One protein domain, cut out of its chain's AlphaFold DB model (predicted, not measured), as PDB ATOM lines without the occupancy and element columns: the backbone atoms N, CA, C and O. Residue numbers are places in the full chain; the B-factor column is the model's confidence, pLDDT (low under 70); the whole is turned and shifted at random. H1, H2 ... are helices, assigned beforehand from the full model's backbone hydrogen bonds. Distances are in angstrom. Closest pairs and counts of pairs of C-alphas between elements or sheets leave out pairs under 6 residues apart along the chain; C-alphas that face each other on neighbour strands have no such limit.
ATOM      1  N   LYS A  28      97.429 114.184 115.255       98.50
ATOM      2  CA  LYS A  28      97.613 115.013 114.059       98.50
ATOM      3  C   LYS A  28      98.113 114.201 112.862       98.50
ATOM      4  O   LYS A  28      97.539 114.278 111.778       98.50
ATOM      5  N   ILE A  29      99.160 113.402 113.064       98.50
ATOM      6  CA  ILE A  29      99.733 112.549 112.012       98.50
ATOM      7  C   ILE A  29      98.729 111.471 111.585       98.50
ATOM      8  O   ILE A  29      98.529 111.258 110.387       98.50
ATOM      9  N   ASN A  30      98.083 110.813 112.551       98.25
ATOM     10  CA  ASN A  30      97.136 109.738 112.271       98.25
ATOM     11  C   ASN A  30      95.914 110.257 111.495       98.25
ATOM     12  O   ASN A  30      95.592 109.711 110.441       98.25
ATOM     13  N   SER A  31      95.304 111.357 111.947       98.31
ATOM     14  CA  SER A  31      94.152 111.969 111.279       98.31
ATOM     15  C   SER A  31      94.499 112.498 109.890       98.31
ATOM     16  O   SER A  31      93.686 112.380 108.976       98.31
ATOM     17  N   TYR A  32      95.708 113.035 109.684       98.31
ATOM     18  CA  TYR A  32      96.153 113.420 108.343       98.31
ATOM     19  C   TYR A  32      96.131 112.226 107.379       98.31
ATOM     20  O   TYR A  32      95.606 112.344 106.275       98.31
ATOM     21  N   LEU A  33      96.675 111.074 107.792       98.06
ATOM     22  CA  LEU A  33      96.718 109.876 106.951       98.06
ATOM     23  C   LEU A  33      95.320 109.307 106.676       98.06
ATOM     24  O   LEU A  33      95.038 108.899 105.551       98.06
ATOM     25  N   GLU A  34      94.463 109.273 107.698       97.62
ATOM     26  CA  GLU A  34      93.083 108.782 107.605       97.62
ATOM     27  C   GLU A  34      92.240 109.613 106.631       97.62
ATOM     28  O   GLU A  34      91.432 109.053 105.895       97.62
ATOM     29  N   ASN A  35      92.483 110.925 106.571       97.12
ATOM     30  CA  ASN A  35      91.779 111.850 105.682       97.12
ATOM     31  C   ASN A  35      92.289 111.836 104.228       97.12
ATOM     32  O   ASN A  35      91.709 112.509 103.373       97.12
ATOM     33  N   LEU A  36      93.360 111.097 103.911       97.19
ATOM     34  CA  LEU A  36      93.789 110.935 102.522       97.19
ATOM     35  C   LEU A  36      92.802 110.039 101.763       97.19
ATOM     36  O   LEU A  36      92.550 108.905 102.155       97.19
ATOM     37  N   SER A  37      92.333 110.512 100.606       95.62
ATOM     38  CA  SER A  37      91.505 109.724  99.680       95.62
ATOM     39  C   SER A  37      92.272 108.615  98.946       95.62
ATOM     40  O   SER A  37      91.664 107.756  98.314       95.62
ATOM     41  N   ALA A  38      93.604 108.644  99.002       97.12
ATOM     42  CA  ALA A  38      94.476 107.632  98.420       97.12
ATOM     43  C   ALA A  38      94.354 106.294  99.166       97.12
ATOM     44  O   ALA A  38      94.109 106.280 100.369       97.12
ATOM     45  N   ASP A  39      94.593 105.174  98.483       96.56
ATOM     46  CA  ASP A  39      94.407 103.823  99.037       96.56
ATOM     47  C   ASP A  39      95.607 102.880  98.826       96.56
ATOM     48  O   ASP A  39      95.682 101.817  99.445       96.56
ATOM     49  N   LYS A  40      96.592 103.253  97.998       97.88
ATOM     50  CA  LYS A  40      97.749 102.390  97.725       97.88
ATOM     51  C   LYS A  40      98.845 102.559  98.767       97.88
ATOM     52  O   LYS A  40      99.194 103.678  99.136       97.88
ATOM     53  N   HIS A  41      99.478 101.445  99.127       96.31
ATOM     54  CA  HIS A  41     100.690 101.397  99.953       96.31
ATOM     55  C   HIS A  41     100.535 101.985 101.367       96.31
ATOM     56  O   HIS A  41     101.517 102.450 101.943       96.31
ATOM     57  N   GLU A  42      99.329 101.968 101.943       96.00
ATOM     58  CA  GLU A  42      99.089 102.420 103.326       96.00
ATOM     59  C   GLU A  42      99.965 101.675 104.350       96.00
ATOM     60  O   GLU A  42     100.428 102.252 105.336       96.00
ATOM     61  N   ASP A  43     100.279 100.407 104.082       93.62
ATOM     62  CA  ASP A  43     101.210  99.585 104.858       93.62
ATOM     63  C   ASP A  43     102.638 100.165 104.903       93.62
ATOM     64  O   ASP A  43     103.400  99.896 105.836       93.62
ATOM     65  N   TYR A  44     102.977 101.039 103.952       92.31
ATOM     66  CA  TYR A  44     104.211 101.817 103.911       92.31
ATOM     67  C   TYR A  44     104.034 103.254 104.419       92.31
ATOM     68  O   TYR A  44     104.936 104.058 104.194       92.31
ATOM     69  N   ALA A  45     102.965 103.622 105.126       95.56
ATOM     70  CA  ALA A  45     102.844 104.970 105.695       95.56
ATOM     71  C   ALA A  45     103.771 105.181 106.898       95.56
ATOM     72  O   ALA A  45     104.445 106.205 107.000       95.56
ATOM     73  N   TYR A  46     103.893 104.171 107.762       95.62
ATOM     74  CA  TYR A  46     104.701 104.236 108.981       95.62
ATOM     75  C   TYR A  46     105.974 103.400 108.882       95.62
ATOM     76  O   TYR A  46     106.084 102.448 108.099       95.62
ATOM     77  N   ARG A  47     106.977 103.770 109.672       91.06
ATOM     78  CA  ARG A  47     108.128 102.913 109.946       91.06
ATOM     79  C   ARG A  47     107.735 101.869 110.993       91.06
ATOM     80  O   ARG A  47     106.906 102.131 111.864       91.06
ATOM     81  N   ARG A  48     108.339 100.679 110.920       88.19
ATOM     82  CA  ARG A  48     108.177  99.655 111.961       88.19
ATOM     83  C   ARG A  48     108.706 100.190 113.297       88.19
ATOM     84  O   ARG A  48     109.737 100.856 113.340       88.19
ATOM     85  N   ILE A  49     107.992  99.896 114.380       87.56
ATOM     86  CA  ILE A  49     108.459 100.176 115.742       87.56
ATOM     87  C   ILE A  49     109.759  99.406 116.003       87.56
ATOM     88  O   ILE A  49     109.945  98.307 115.482       87.56
ATOM     89  N   ASN A  50     110.652  99.992 116.803       83.75
ATOM     90  CA  ASN A  50     111.945  99.410 117.188       83.75
ATOM     91  C   ASN A  50     112.881  99.079 116.009       83.75
ATOM     92  O   ASN A  50     113.757  98.226 116.138       83.75
ATOM     93  N   THR A  51     112.709  99.740 114.859       83.88
ATOM     94  CA  THR A  51     113.701  99.718 113.775       83.88
ATOM     95  C   THR A  51     114.401 101.076 113.641       83.88
ATOM     96  O   THR A  51     113.762 102.101 113.848       83.88
ATOM     97  N   PRO A  52     115.692 101.135 113.290       84.19
ATOM     98  CA  PRO A  52     116.647 100.036 113.317       84.19
ATOM     99  C   PRO A  52     116.799  99.491 114.744       84.19
ATOM    100  O   PRO A  52     116.498 100.176 115.718       84.19
ATOM    101  N   VAL A  53     117.253  98.242 114.854       83.75
ATOM    102  CA  VAL A  53     117.529  97.614 116.157       83.75
ATOM    103  C   VAL A  53     118.649  98.363 116.885       83.75
ATOM    104  O   VAL A  53     118.577  98.564 118.091       83.75
ATOM    105  N   ASN A  54     119.647  98.829 116.128       83.62
ATOM    106  CA  ASN A  54     120.738  99.664 116.613       83.62
ATOM    107  C   ASN A  54     120.625 101.047 115.965       83.62
ATOM    108  O   ASN A  54     120.777 101.171 114.749       83.62
ATOM    109  N   GLU A  55     120.353 102.080 116.762       86.56
ATOM    110  CA  GLU A  55     120.309 103.460 116.279       86.56
ATOM    111  C   GLU A  55     121.721 104.054 116.267       86.56
ATOM    112  O   GLU A  55     122.337 104.232 117.315       86.56
ATOM    113  N   THR A  56     122.237 104.323 115.070       86.69
ATOM    114  CA  THR A  56     123.594 104.850 114.843       86.69
ATOM    115  C   THR A  56     123.601 106.155 114.049       86.69
ATOM    116  O   THR A  56     124.655 106.774 113.908       86.69
ATOM    117  N   PHE A  57     122.449 106.571 113.517       85.06
ATOM    118  CA  PHE A  57     122.316 107.777 112.704       85.06
ATOM    119  C   PHE A  57     121.871 108.971 113.554       85.06
ATOM    120  O   PHE A  57     122.424 110.063 113.438       85.06
ATOM    121  N   PHE A  58     120.896 108.757 114.436       87.81
ATOM    122  CA  PHE A  58     120.488 109.724 115.451       87.81
ATOM    123  C   PHE A  58     121.237 109.481 116.765       87.81
ATOM    124  O   PHE A  58     121.751 108.397 117.016       87.81
ATOM    125  N   THR A  59     121.251 110.482 117.650       91.00
ATOM    126  CA  THR A  59     121.891 110.358 118.973       91.00
ATOM    127  C   THR A  59     121.292 109.223 119.812       91.00
ATOM    128  O   THR A  59     121.998 108.626 120.616       91.00
ATOM    129  N   ASN A  60     119.993 108.948 119.650       91.50
ATOM    130  CA  ASN A  60     119.285 107.795 120.208       91.50
ATOM    131  C   ASN A  60     117.913 107.626 119.512       91.50
ATOM    132  O   ASN A  60     117.490 108.477 118.721       91.50
ATOM    133  N   SER A  61     117.210 106.534 119.825       90.88
ATOM    134  CA  SER A  61     115.899 106.201 119.245       90.88
ATOM    135  C   SER A  61     114.796 107.203 119.602       90.88
ATOM    136  O   SER A  61     113.944 107.499 118.766       90.88
ATOM    137  N   GLU A  62     114.817 107.766 120.810       93.56
ATOM    138  CA  GLU A  62     113.856 108.781 121.251       93.56
ATOM    139  C   GLU A  62     113.984 110.067 120.422       93.56
ATOM    140  O   GLU A  62     112.991 110.596 119.919       93.56
ATOM    141  N   ASN A  63     115.214 110.526 120.191       94.38
ATOM    142  CA  ASN A  63     115.510 111.699 119.375       94.38
ATOM    143  C   ASN A  63     115.111 111.494 117.916       94.38
ATOM    144  O   ASN A  63     114.611 112.431 117.294       94.38
ATOM    145  N   ARG A  64     115.269 110.278 117.379       93.19
ATOM    146  CA  ARG A  64     114.734 109.931 116.060       93.19
ATOM    147  C   ARG A  64     113.218 110.082 116.011       93.19
ATOM    148  O   ARG A  64     112.718 110.768 115.128       93.19
ATOM    149  N   ILE A  65     112.496 109.471 116.954       94.50
ATOM    150  CA  ILE A  65     111.026 109.539 117.005       94.50
ATOM    151  C   ILE A  65     110.570 110.995 117.123       94.50
ATOM    152  O   ILE A  65     109.684 111.434 116.388       94.50
ATOM    153  N   ARG A  66     111.209 111.766 118.010       96.19
ATOM    154  CA  ARG A  66     110.944 113.196 118.174       96.19
ATOM    155  C   ARG A  66     111.155 113.950 116.864       96.19
ATOM    156  O   ARG A  66     110.291 114.724 116.464       96.19
ATOM    157  N   TYR A  67     112.280 113.721 116.194       95.44
ATOM    158  CA  TYR A  67     112.606 114.366 114.930       95.44
ATOM    159  C   TYR A  67     111.613 114.012 113.815       95.44
ATOM    160  O   TYR A  67     111.075 114.915 113.179       95.44
ATOM    161  N   GLU A  68     111.328 112.719 113.617       95.81
ATOM    162  CA  GLU A  68     110.373 112.216 112.619       95.81
ATOM    163  C   GLU A  68     108.963 112.790 112.835       95.81
ATOM    164  O   GLU A  68     108.296 113.172 111.868       95.81
ATOM    165  N   ASN A  69     108.524 112.919 114.091       97.50
ATOM    166  CA  ASN A  69     107.243 113.548 114.410       97.50
ATOM    167  C   ASN A  69     107.257 115.045 114.086       97.50
ATOM    168  O   ASN A  69     106.388 115.497 113.348       97.50
ATOM    169  N   ILE A  70     108.271 115.791 114.545       97.31
ATOM    170  CA  ILE A  70     108.365 117.245 114.324       97.31
ATOM    171  C   ILE A  70     108.321 117.581 112.833       97.31
ATOM    172  O   ILE A  70     107.547 118.440 112.415       97.31
ATOM    173  N   ILE A  71     109.135 116.914 112.013       96.69
ATOM    174  CA  ILE A  71     109.179 117.209 110.574       96.69
ATOM    175  C   ILE A  71     107.871 116.839 109.867       96.69
ATOM    176  O   ILE A  71     107.462 117.548 108.948       96.69
ATOM    177  N   THR A  72     107.188 115.775 110.305       98.12
ATOM    178  CA  THR A  72     105.889 115.387 109.739       98.12
ATOM    179  C   THR A  72     104.808 116.388 110.146       98.12
ATOM    180  O   THR A  72     104.102 116.901 109.282       98.12
ATOM    181  N   GLU A  73     104.713 116.733 111.431       98.25
ATOM    182  CA  GLU A  73     103.741 117.696 111.966       98.25
ATOM    183  C   GLU A  73     103.903 119.091 111.368       98.25
ATOM    184  O   GLU A  73     102.899 119.729 111.042       98.25
ATOM    185  N   LYS A  74     105.148 119.550 111.200       97.62
ATOM    186  CA  LYS A  74     105.450 120.835 110.560       97.62
ATOM    187  C   LYS A  74     105.171 120.801 109.065       97.62
ATOM    188  O   LYS A  74     104.685 121.781 108.520       97.62
ATOM    189  N   GLY A  75     105.405 119.670 108.403       97.50
ATOM    190  CA  GLY A  75     104.947 119.478 107.029       97.50
ATOM    191  C   GLY A  75     103.424 119.585 106.902       97.50
ATOM    192  O   GLY A  75     102.941 120.159 105.930       97.50
ATOM    193  N   ILE A  76     102.672 119.071 107.884       98.19
ATOM    194  CA  ILE A  76     101.209 119.206 107.932       98.19
ATOM    195  C   ILE A  76     100.819 120.672 108.174       98.19
ATOM    196  O   ILE A  76     100.011 121.187 107.411       98.19
ATOM    197  N   ASP A  77     101.454 121.363 109.136       97.69
ATOM    198  CA  ASP A  77     101.244 122.808 109.372       97.69
ATOM    199  C   ASP A  77     101.421 123.614 108.071       97.69
ATOM    200  O   ASP A  77     100.597 124.454 107.729       97.69
ATOM    201  N   ILE A  78     102.489 123.338 107.313       96.94
ATOM    202  CA  ILE A  78     102.783 124.023 106.045       96.94
ATOM    203  C   ILE A  78     101.673 123.802 105.010       96.94
ATOM    204  O   ILE A  78     101.335 124.724 104.267       96.94
ATOM    205  N   ILE A  79     101.122 122.587 104.937       97.06
ATOM    206  CA  ILE A  79     100.014 122.273 104.029       97.06
ATOM    207  C   ILE A  79      98.749 123.023 104.448       97.06
ATOM    208  O   ILE A  79      98.060 123.561 103.585       97.06
ATOM    209  N   GLU A  80      98.470 123.104 105.749       95.62
ATOM    210  CA  GLU A  80      97.316 123.824 106.306       95.62
ATOM    211  C   GLU A  80      97.382 125.343 106.047       95.62
ATOM    212  O   GLU A  80      96.345 126.002 106.025       95.62
ATOM    213  N   MET A  81      98.570 125.901 105.778       94.44
ATOM    214  CA  MET A  81      98.740 127.304 105.365       94.44
ATOM    215  C   MET A  81      98.356 127.575 103.901       94.44
ATOM    216  O   MET A  81      98.246 128.737 103.510       94.44
ATOM    217  N   ILE A  82      98.209 126.545 103.059       93.00
ATOM    218  CA  ILE A  82      97.906 126.729 101.634       93.00
ATOM    219  C   ILE A  82      96.477 127.247 101.480       93.00
ATOM    220  O   ILE A  82      95.508 126.553 101.779       93.00
ATOM    221  N   ALA A  83      96.348 128.454 100.933       88.25
ATOM    222  CA  ALA A  83      95.059 128.977 100.509       88.25
ATOM    223  C   ALA A  83      94.590 128.270  99.225       88.25
ATOM    224  O   ALA A  83      95.296 128.254  98.215       88.25
ATOM    225  N   GLY A  84      93.370 127.731  99.247       88.06
ATOM    226  CA  GLY A  84      92.742 127.080  98.095       88.06
ATOM    227  C   GLY A  84      92.963 125.568  98.044       88.06
ATOM    228  O   GLY A  84      93.071 124.901  99.069       88.06
ATOM    229  N   GLU A  85      92.963 125.009  96.834       91.12
ATOM    230  CA  GLU A  85      93.055 123.564  96.632       91.12
ATOM    231  C   GLU A  85      94.482 123.046  96.879       91.12
ATOM    232  O   GLU A  85      95.440 123.423  96.196       91.12
ATOM    233  N   VAL A  86      94.623 122.120  97.831       94.19
ATOM    234  CA  VAL A  86      95.873 121.393  98.065       94.19
ATOM    235  C   VAL A  86      96.002 120.278  97.035       94.19
ATOM    236  O   VAL A  86      95.205 119.341  97.006       94.19
ATOM    237  N   LYS A  87      97.051 120.338  96.206       94.94
ATOM    238  CA  LYS A  87      97.293 119.299  95.198       94.94
ATOM    239  C   LYS A  87      97.485 117.929  95.860       94.94
ATOM    240  O   LYS A  87      98.299 117.805  96.779       94.94
ATOM    241  N   PRO A  88      96.861 116.859  95.341       96.12
ATOM    242  CA  PRO A  88      96.879 115.549  95.982       96.12
ATOM    243  C   PRO A  88      98.235 114.837  95.909       96.12
ATOM    244  O   PRO A  88      98.378 113.794  96.531       96.12
ATOM    245  N   ASN A  89      99.234 115.352  95.185       96.31
ATOM    246  CA  ASN A  89     100.618 114.860  95.237       96.31
ATOM    247  C   ASN A  89     101.460 115.513  96.346       96.31
ATOM    248  O   ASN A  89     102.557 115.030  96.628       96.31
ATOM    249  N   LEU A  90     100.994 116.615  96.940       96.94
ATOM    250  CA  LEU A  90     101.694 117.302  98.017       96.94
ATOM    251  C   LEU A  90     101.460 116.565  99.340       96.94
ATOM    252  O   LEU A  90     100.324 116.277  99.722       96.94
ATOM    253  N   ARG A  91     102.553 116.231 100.025       97.75
ATOM    254  CA  ARG A  91     102.544 115.541 101.315       97.75
ATOM    255  C   ARG A  91     103.579 116.162 102.254       97.75
ATOM    256  O   ARG A  91     104.542 116.756 101.761       97.75
ATOM    257  N   PRO A  92     103.422 116.025 103.584       97.88
ATOM    258  CA  PRO A  92     104.319 116.652 104.558       97.88
ATOM    259  C   PRO A  92     105.796 116.278 104.361       97.88
ATOM    260  O   PRO A  92     106.685 117.109 104.554       97.88
ATOM    261  N   LEU A  93     106.067 115.049 103.914       97.44
ATOM    262  CA  LEU A  93     107.407 114.508 103.685       97.44
ATOM    263  C   LEU A  93     107.824 114.533 102.200       97.44
ATOM    264  O   LEU A  93     108.647 113.717 101.781       97.44
ATOM    265  N   GLY A  94     107.258 115.457 101.416       95.31
ATOM    266  CA  GLY A  94     107.628 115.733 100.023       95.31
ATOM    267  C   GLY A  94     106.623 115.244  98.978       95.31
ATOM    268  O   GLY A  94     105.685 114.509  99.278       95.31
ATOM    269  N   LEU A  95     106.816 115.660  97.725       94.88
ATOM    270  CA  LEU A  95     105.969 115.277  96.593       94.88
ATOM    271  C   LEU A  95     106.020 113.771  96.320       94.88
ATOM    272  O   LEU A  95     107.094 113.162  96.307       94.88
ATOM    273  N   ILE A  96     104.856 113.192  96.023       96.00
ATOM    274  CA  ILE A  96     104.709 111.769  95.708       96.00
ATOM    275  C   ILE A  96     103.571 111.504  94.713       96.00
ATOM    276  O   ILE A  96     102.839 112.411  94.334       96.00
ATOM    277  N   ASN A  97     103.409 110.257  94.262       96.69
ATOM    278  CA  ASN A  97     102.255 109.860  93.458       96.69
ATOM    279  C   ASN A  97     100.944 110.095  94.251       96.69
ATOM    280  O   ASN A  97     100.827 109.563  95.357       96.69
ATOM    281  N   PRO A  98      99.952 110.829  93.701       97.25
ATOM    282  CA  PRO A  98      98.675 111.100  94.368       97.25
ATOM    283  C   PRO A  98      97.939 109.868  94.892       97.25
ATOM    284  O   PRO A  98      97.231 109.970  95.888       97.25
ATOM    285  N   ALA A  99      98.106 108.716  94.237       97.69
ATOM    286  CA  ALA A  99      97.441 107.472  94.613       97.69
ATOM    287  C   ALA A  99      98.057 106.793  95.848       97.69
ATOM    288  O   ALA A  99      97.518 105.791  96.313       97.69
ATOM    289  N   TYR A 100      99.194 107.278  96.364       97.88
ATOM    290  CA  TYR A 100      99.872 106.664  97.504       97.88
ATOM    291  C   TYR A 100      99.377 107.267  98.820       97.88
ATOM    292  O   TYR A 100      99.481 108.479  99.059       97.88
ATOM    293  N   LYS A 101      98.870 106.402  99.697       98.00
ATOM    294  CA  LYS A 101      98.376 106.744 101.030       98.00
ATOM    295  C   LYS A 101      99.510 106.728 102.049       98.00
ATOM    296  O   LYS A 101      99.530 105.929 102.977       98.00
ATOM    297  N   ILE A 102     100.493 107.596 101.830       97.38
ATOM    298  CA  ILE A 102     101.662 107.767 102.700       97.38
ATOM    299  C   ILE A 102     102.001 109.253 102.849       97.38
ATOM    300  O   ILE A 102     101.520 110.097 102.092       97.38
ATOM    301  N   PHE A 103     102.874 109.574 103.802       97.75
ATOM    302  CA  PHE A 103     103.261 110.949 104.136       97.75
ATOM    303  C   PHE A 103     104.245 111.605 103.156       97.75
ATOM    304  O   PHE A 103     104.578 112.769 103.348       97.75
ATOM    305  N   GLY A 104     104.728 110.891 102.138       95.81
ATOM    306  CA  GLY A 104     105.839 111.297 101.268       95.81
ATOM    307  C   GLY A 104     107.029 110.341 101.400       95.81
ATOM    308  O   GLY A 104     106.933 109.330 102.097       95.81
ATOM    309  N   LEU A 105     108.141 110.628 100.713       90.50
ATOM    310  CA  LEU A 105     109.322 109.748 100.736       90.50
ATOM    311  C   LEU A 105     110.245 110.006 101.932       90.50
ATOM    312  O   LEU A 105     110.973 109.099 102.327       90.50
ATOM    313  N   GLY A 106     110.222 111.212 102.511       89.94
ATOM    314  CA  GLY A 106     111.021 111.521 103.700       89.94
ATOM    315  C   GLY A 106     112.528 111.563 103.452       89.94
ATOM    316  O   GLY A 106     113.317 111.375 104.374       89.94
ATOM    317  N   THR A 107     112.951 111.790 102.210       86.56
ATOM    318  CA  THR A 107     114.369 111.812 101.843       86.56
ATOM    319  C   THR A 107     115.119 112.920 102.587       86.56
ATOM    320  O   THR A 107     114.695 114.074 102.598       86.56
ATOM    321  N   HIS A 108     116.264 112.571 103.180       82.12
ATOM    322  CA  HIS A 108     117.187 113.518 103.824       82.12
ATOM    323  C   HIS A 108     118.332 113.977 102.920       82.12
ATOM    324  O   HIS A 108     119.160 114.784 103.327       82.12
ATOM    325  N   PHE A 109     118.408 113.452 101.700       74.75
ATOM    326  CA  PHE A 109     119.481 113.770 100.775       74.75
ATOM    327  C   PHE A 109     119.171 115.041  99.983       74.75
ATOM    328  O   PHE A 109     118.352 115.046  99.064       74.75
ATOM    329  N   PHE A 110     119.882 116.108 100.318       74.81
ATOM    330  CA  PHE A 110     119.931 117.348  99.561       74.81
ATOM    331  C   PHE A 110     121.385 117.807  99.452       74.81
ATOM    332  O   PHE A 110     122.253 117.410 100.230       74.81
ATOM    333  N   THR A 111     121.664 118.632  98.451       72.88
ATOM    334  CA  THR A 111     122.990 119.217  98.234       72.88
ATOM    335  C   THR A 111     122.908 120.722  98.416       72.88
ATOM    336  O   THR A 111     121.827 121.301  98.346       72.88
ATOM    337  N   TRP A 112     124.056 121.382  98.552       72.25
ATOM    338  CA  TRP A 112     124.111 122.844  98.608       72.25
ATOM    339  C   TRP A 112     123.491 123.535  97.376       72.25
ATOM    340  O   TRP A 112     123.140 124.706  97.456       72.25
ATOM    341  N   ARG A 113     123.358 122.829  96.240       72.62
ATOM    342  CA  ARG A 113     122.757 123.359  95.004       72.62
ATOM    343  C   ARG A 113     121.272 123.064  94.856       72.62
ATOM    344  O   ARG A 113     120.614 123.752  94.087       72.62
ATOM    345  N   ASN A 114     120.773 121.995  95.476       81.06
ATOM    346  CA  ASN A 114     119.434 121.501  95.179       81.06
ATOM    347  C   ASN A 114     118.857 120.644  96.305       81.06
ATOM    348  O   ASN A 114     119.534 119.746  96.820       81.06
ATOM    349  N   ILE A 115     117.573 120.863  96.580       86.12
ATOM    350  CA  ILE A 115     116.757 120.046  97.474       86.12
ATOM    351  C   ILE A 115     115.677 119.393  96.620       86.12
ATOM    352  O   ILE A 115     114.836 120.094  96.057       86.12
ATOM    353  N   PRO A 116     115.691 118.061  96.490       87.06
ATOM    354  CA  PRO A 116     114.651 117.357  95.763       87.06
ATOM    355  C   PRO A 116     113.257 117.649  96.329       87.06
ATOM    356  O   PRO A 116     113.050 117.614  97.540       87.06
ATOM    357  N   ASN A 117     112.262 117.812  95.455       89.62
ATOM    358  CA  ASN A 117     110.873 118.038  95.877       89.62
ATOM    359  C   ASN A 117     110.271 116.860  96.667       89.62
ATOM    360  O   ASN A 117     109.206 117.000  97.256       89.62
ATOM    361  N   ASN A 118     110.919 115.689  96.665       89.88
ATOM    362  CA  ASN A 118     110.528 114.529  97.468       89.88
ATOM    363  C   ASN A 118     111.129 114.534  98.891       89.88
ATOM    364  O   ASN A 118     110.920 113.582  99.642       89.88
ATOM    365  N   CYS A 119     111.876 115.579  99.254       92.69
ATOM    366  CA  CYS A 119     112.284 115.842 100.628       92.69
ATOM    367  C   CYS A 119     111.135 116.499 101.418       92.69
ATOM    368  O   CYS A 119     110.268 117.133 100.808       92.69
ATOM    369  N   PRO A 120     111.143 116.422 102.763       96.00
ATOM    370  CA  PRO A 120     110.166 117.101 103.609       96.00
ATOM    371  C   PRO A 120     109.978 118.583 103.282       96.00
ATOM    372  O   PRO A 120     110.951 119.303 103.050       96.00
ATOM    373  N   LEU A 121     108.724 119.048 103.320       95.38
ATOM    374  CA  LEU A 121     108.366 120.435 102.982       95.38
ATOM    375  C   LEU A 121     109.085 121.455 103.866       95.38
ATOM    376  O   LEU A 121     109.454 122.527 103.396       95.38
ATOM    377  N   VAL A 122     109.360 121.073 105.114       95.19
ATOM    378  CA  VAL A 122     110.147 121.841 106.091       95.19
ATOM    379  C   VAL A 122     111.470 122.352 105.504       95.19
ATOM    380  O   VAL A 122     111.951 123.420 105.880       95.19
ATOM    381  N   TYR A 123     112.075 121.624 104.566       92.62
ATOM    382  CA  TYR A 123     113.374 122.000 104.017       92.62
ATOM    383  C   TYR A 123     113.316 123.071 102.934       92.62
ATOM    384  O   TYR A 123     114.284 123.812 102.811       92.62
ATOM    385  N   TRP A 124     112.242 123.144 102.147       91.12
ATOM    386  CA  TRP A 124     112.265 123.888 100.879       91.12
ATOM    387  C   TRP A 124     110.963 124.612 100.525       91.12
ATOM    388  O   TRP A 124     110.959 125.418  99.591       91.12
TER     389      TRP A 124
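AT A GLANCE: This is residues 28 to 124 of the 142 residues of an uncharacterized protein of Chryseobacterium viscerum (UniProt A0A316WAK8). This domain has little regular structure: one long helix, H2, runs along one side of a body of loops, and the short helix H1 packs steeply on residues 69 to 76 of it. Residues 80 to 86 stick out past the end of H2, and residues 106 to 120 go out and fold back as a narrow loop. The printed part has 97 residues, with two named helices, H1 then H2, and no named strand; the class is all helix, though the named elements hold only 27 residues. It is compact, with a radius of gyration of the C-alphas of 13.8 A and spans of 42 by 34 by 20 A.

HOW THE PARTS SIT: Look first at H2, residues 61 to 80; with residues 69 to 76 alone it touches H1, residues 28 to 34. Their closest C-alphas, those of Glu 73 and Ile 29, are 6.5 A apart. The helices run the same way at a steep tilt of 68 degrees, only just short of about perpendicular. In H1 and H2 every O i to N i+4 pair is within hydrogen-bond range.

IN THESE COORDINATES: Find C-alpha 61 at (115.899, 106.201, 119.245); from there H2 runs 28.7 A to C-alpha 80 at (97.316, 123.824, 106.306). H1 begins at C-alpha 28, (97.613, 115.013, 114.059), and spans 10.0 A.

THE WHOLE: The C-alphas of Asn 54 and Gly 84, the two farthest apart, are 43.3 A apart. The link from H1 to H2, 26 residues, is long. The printed part has no cut, and no printed residue has a pLDDT under 70.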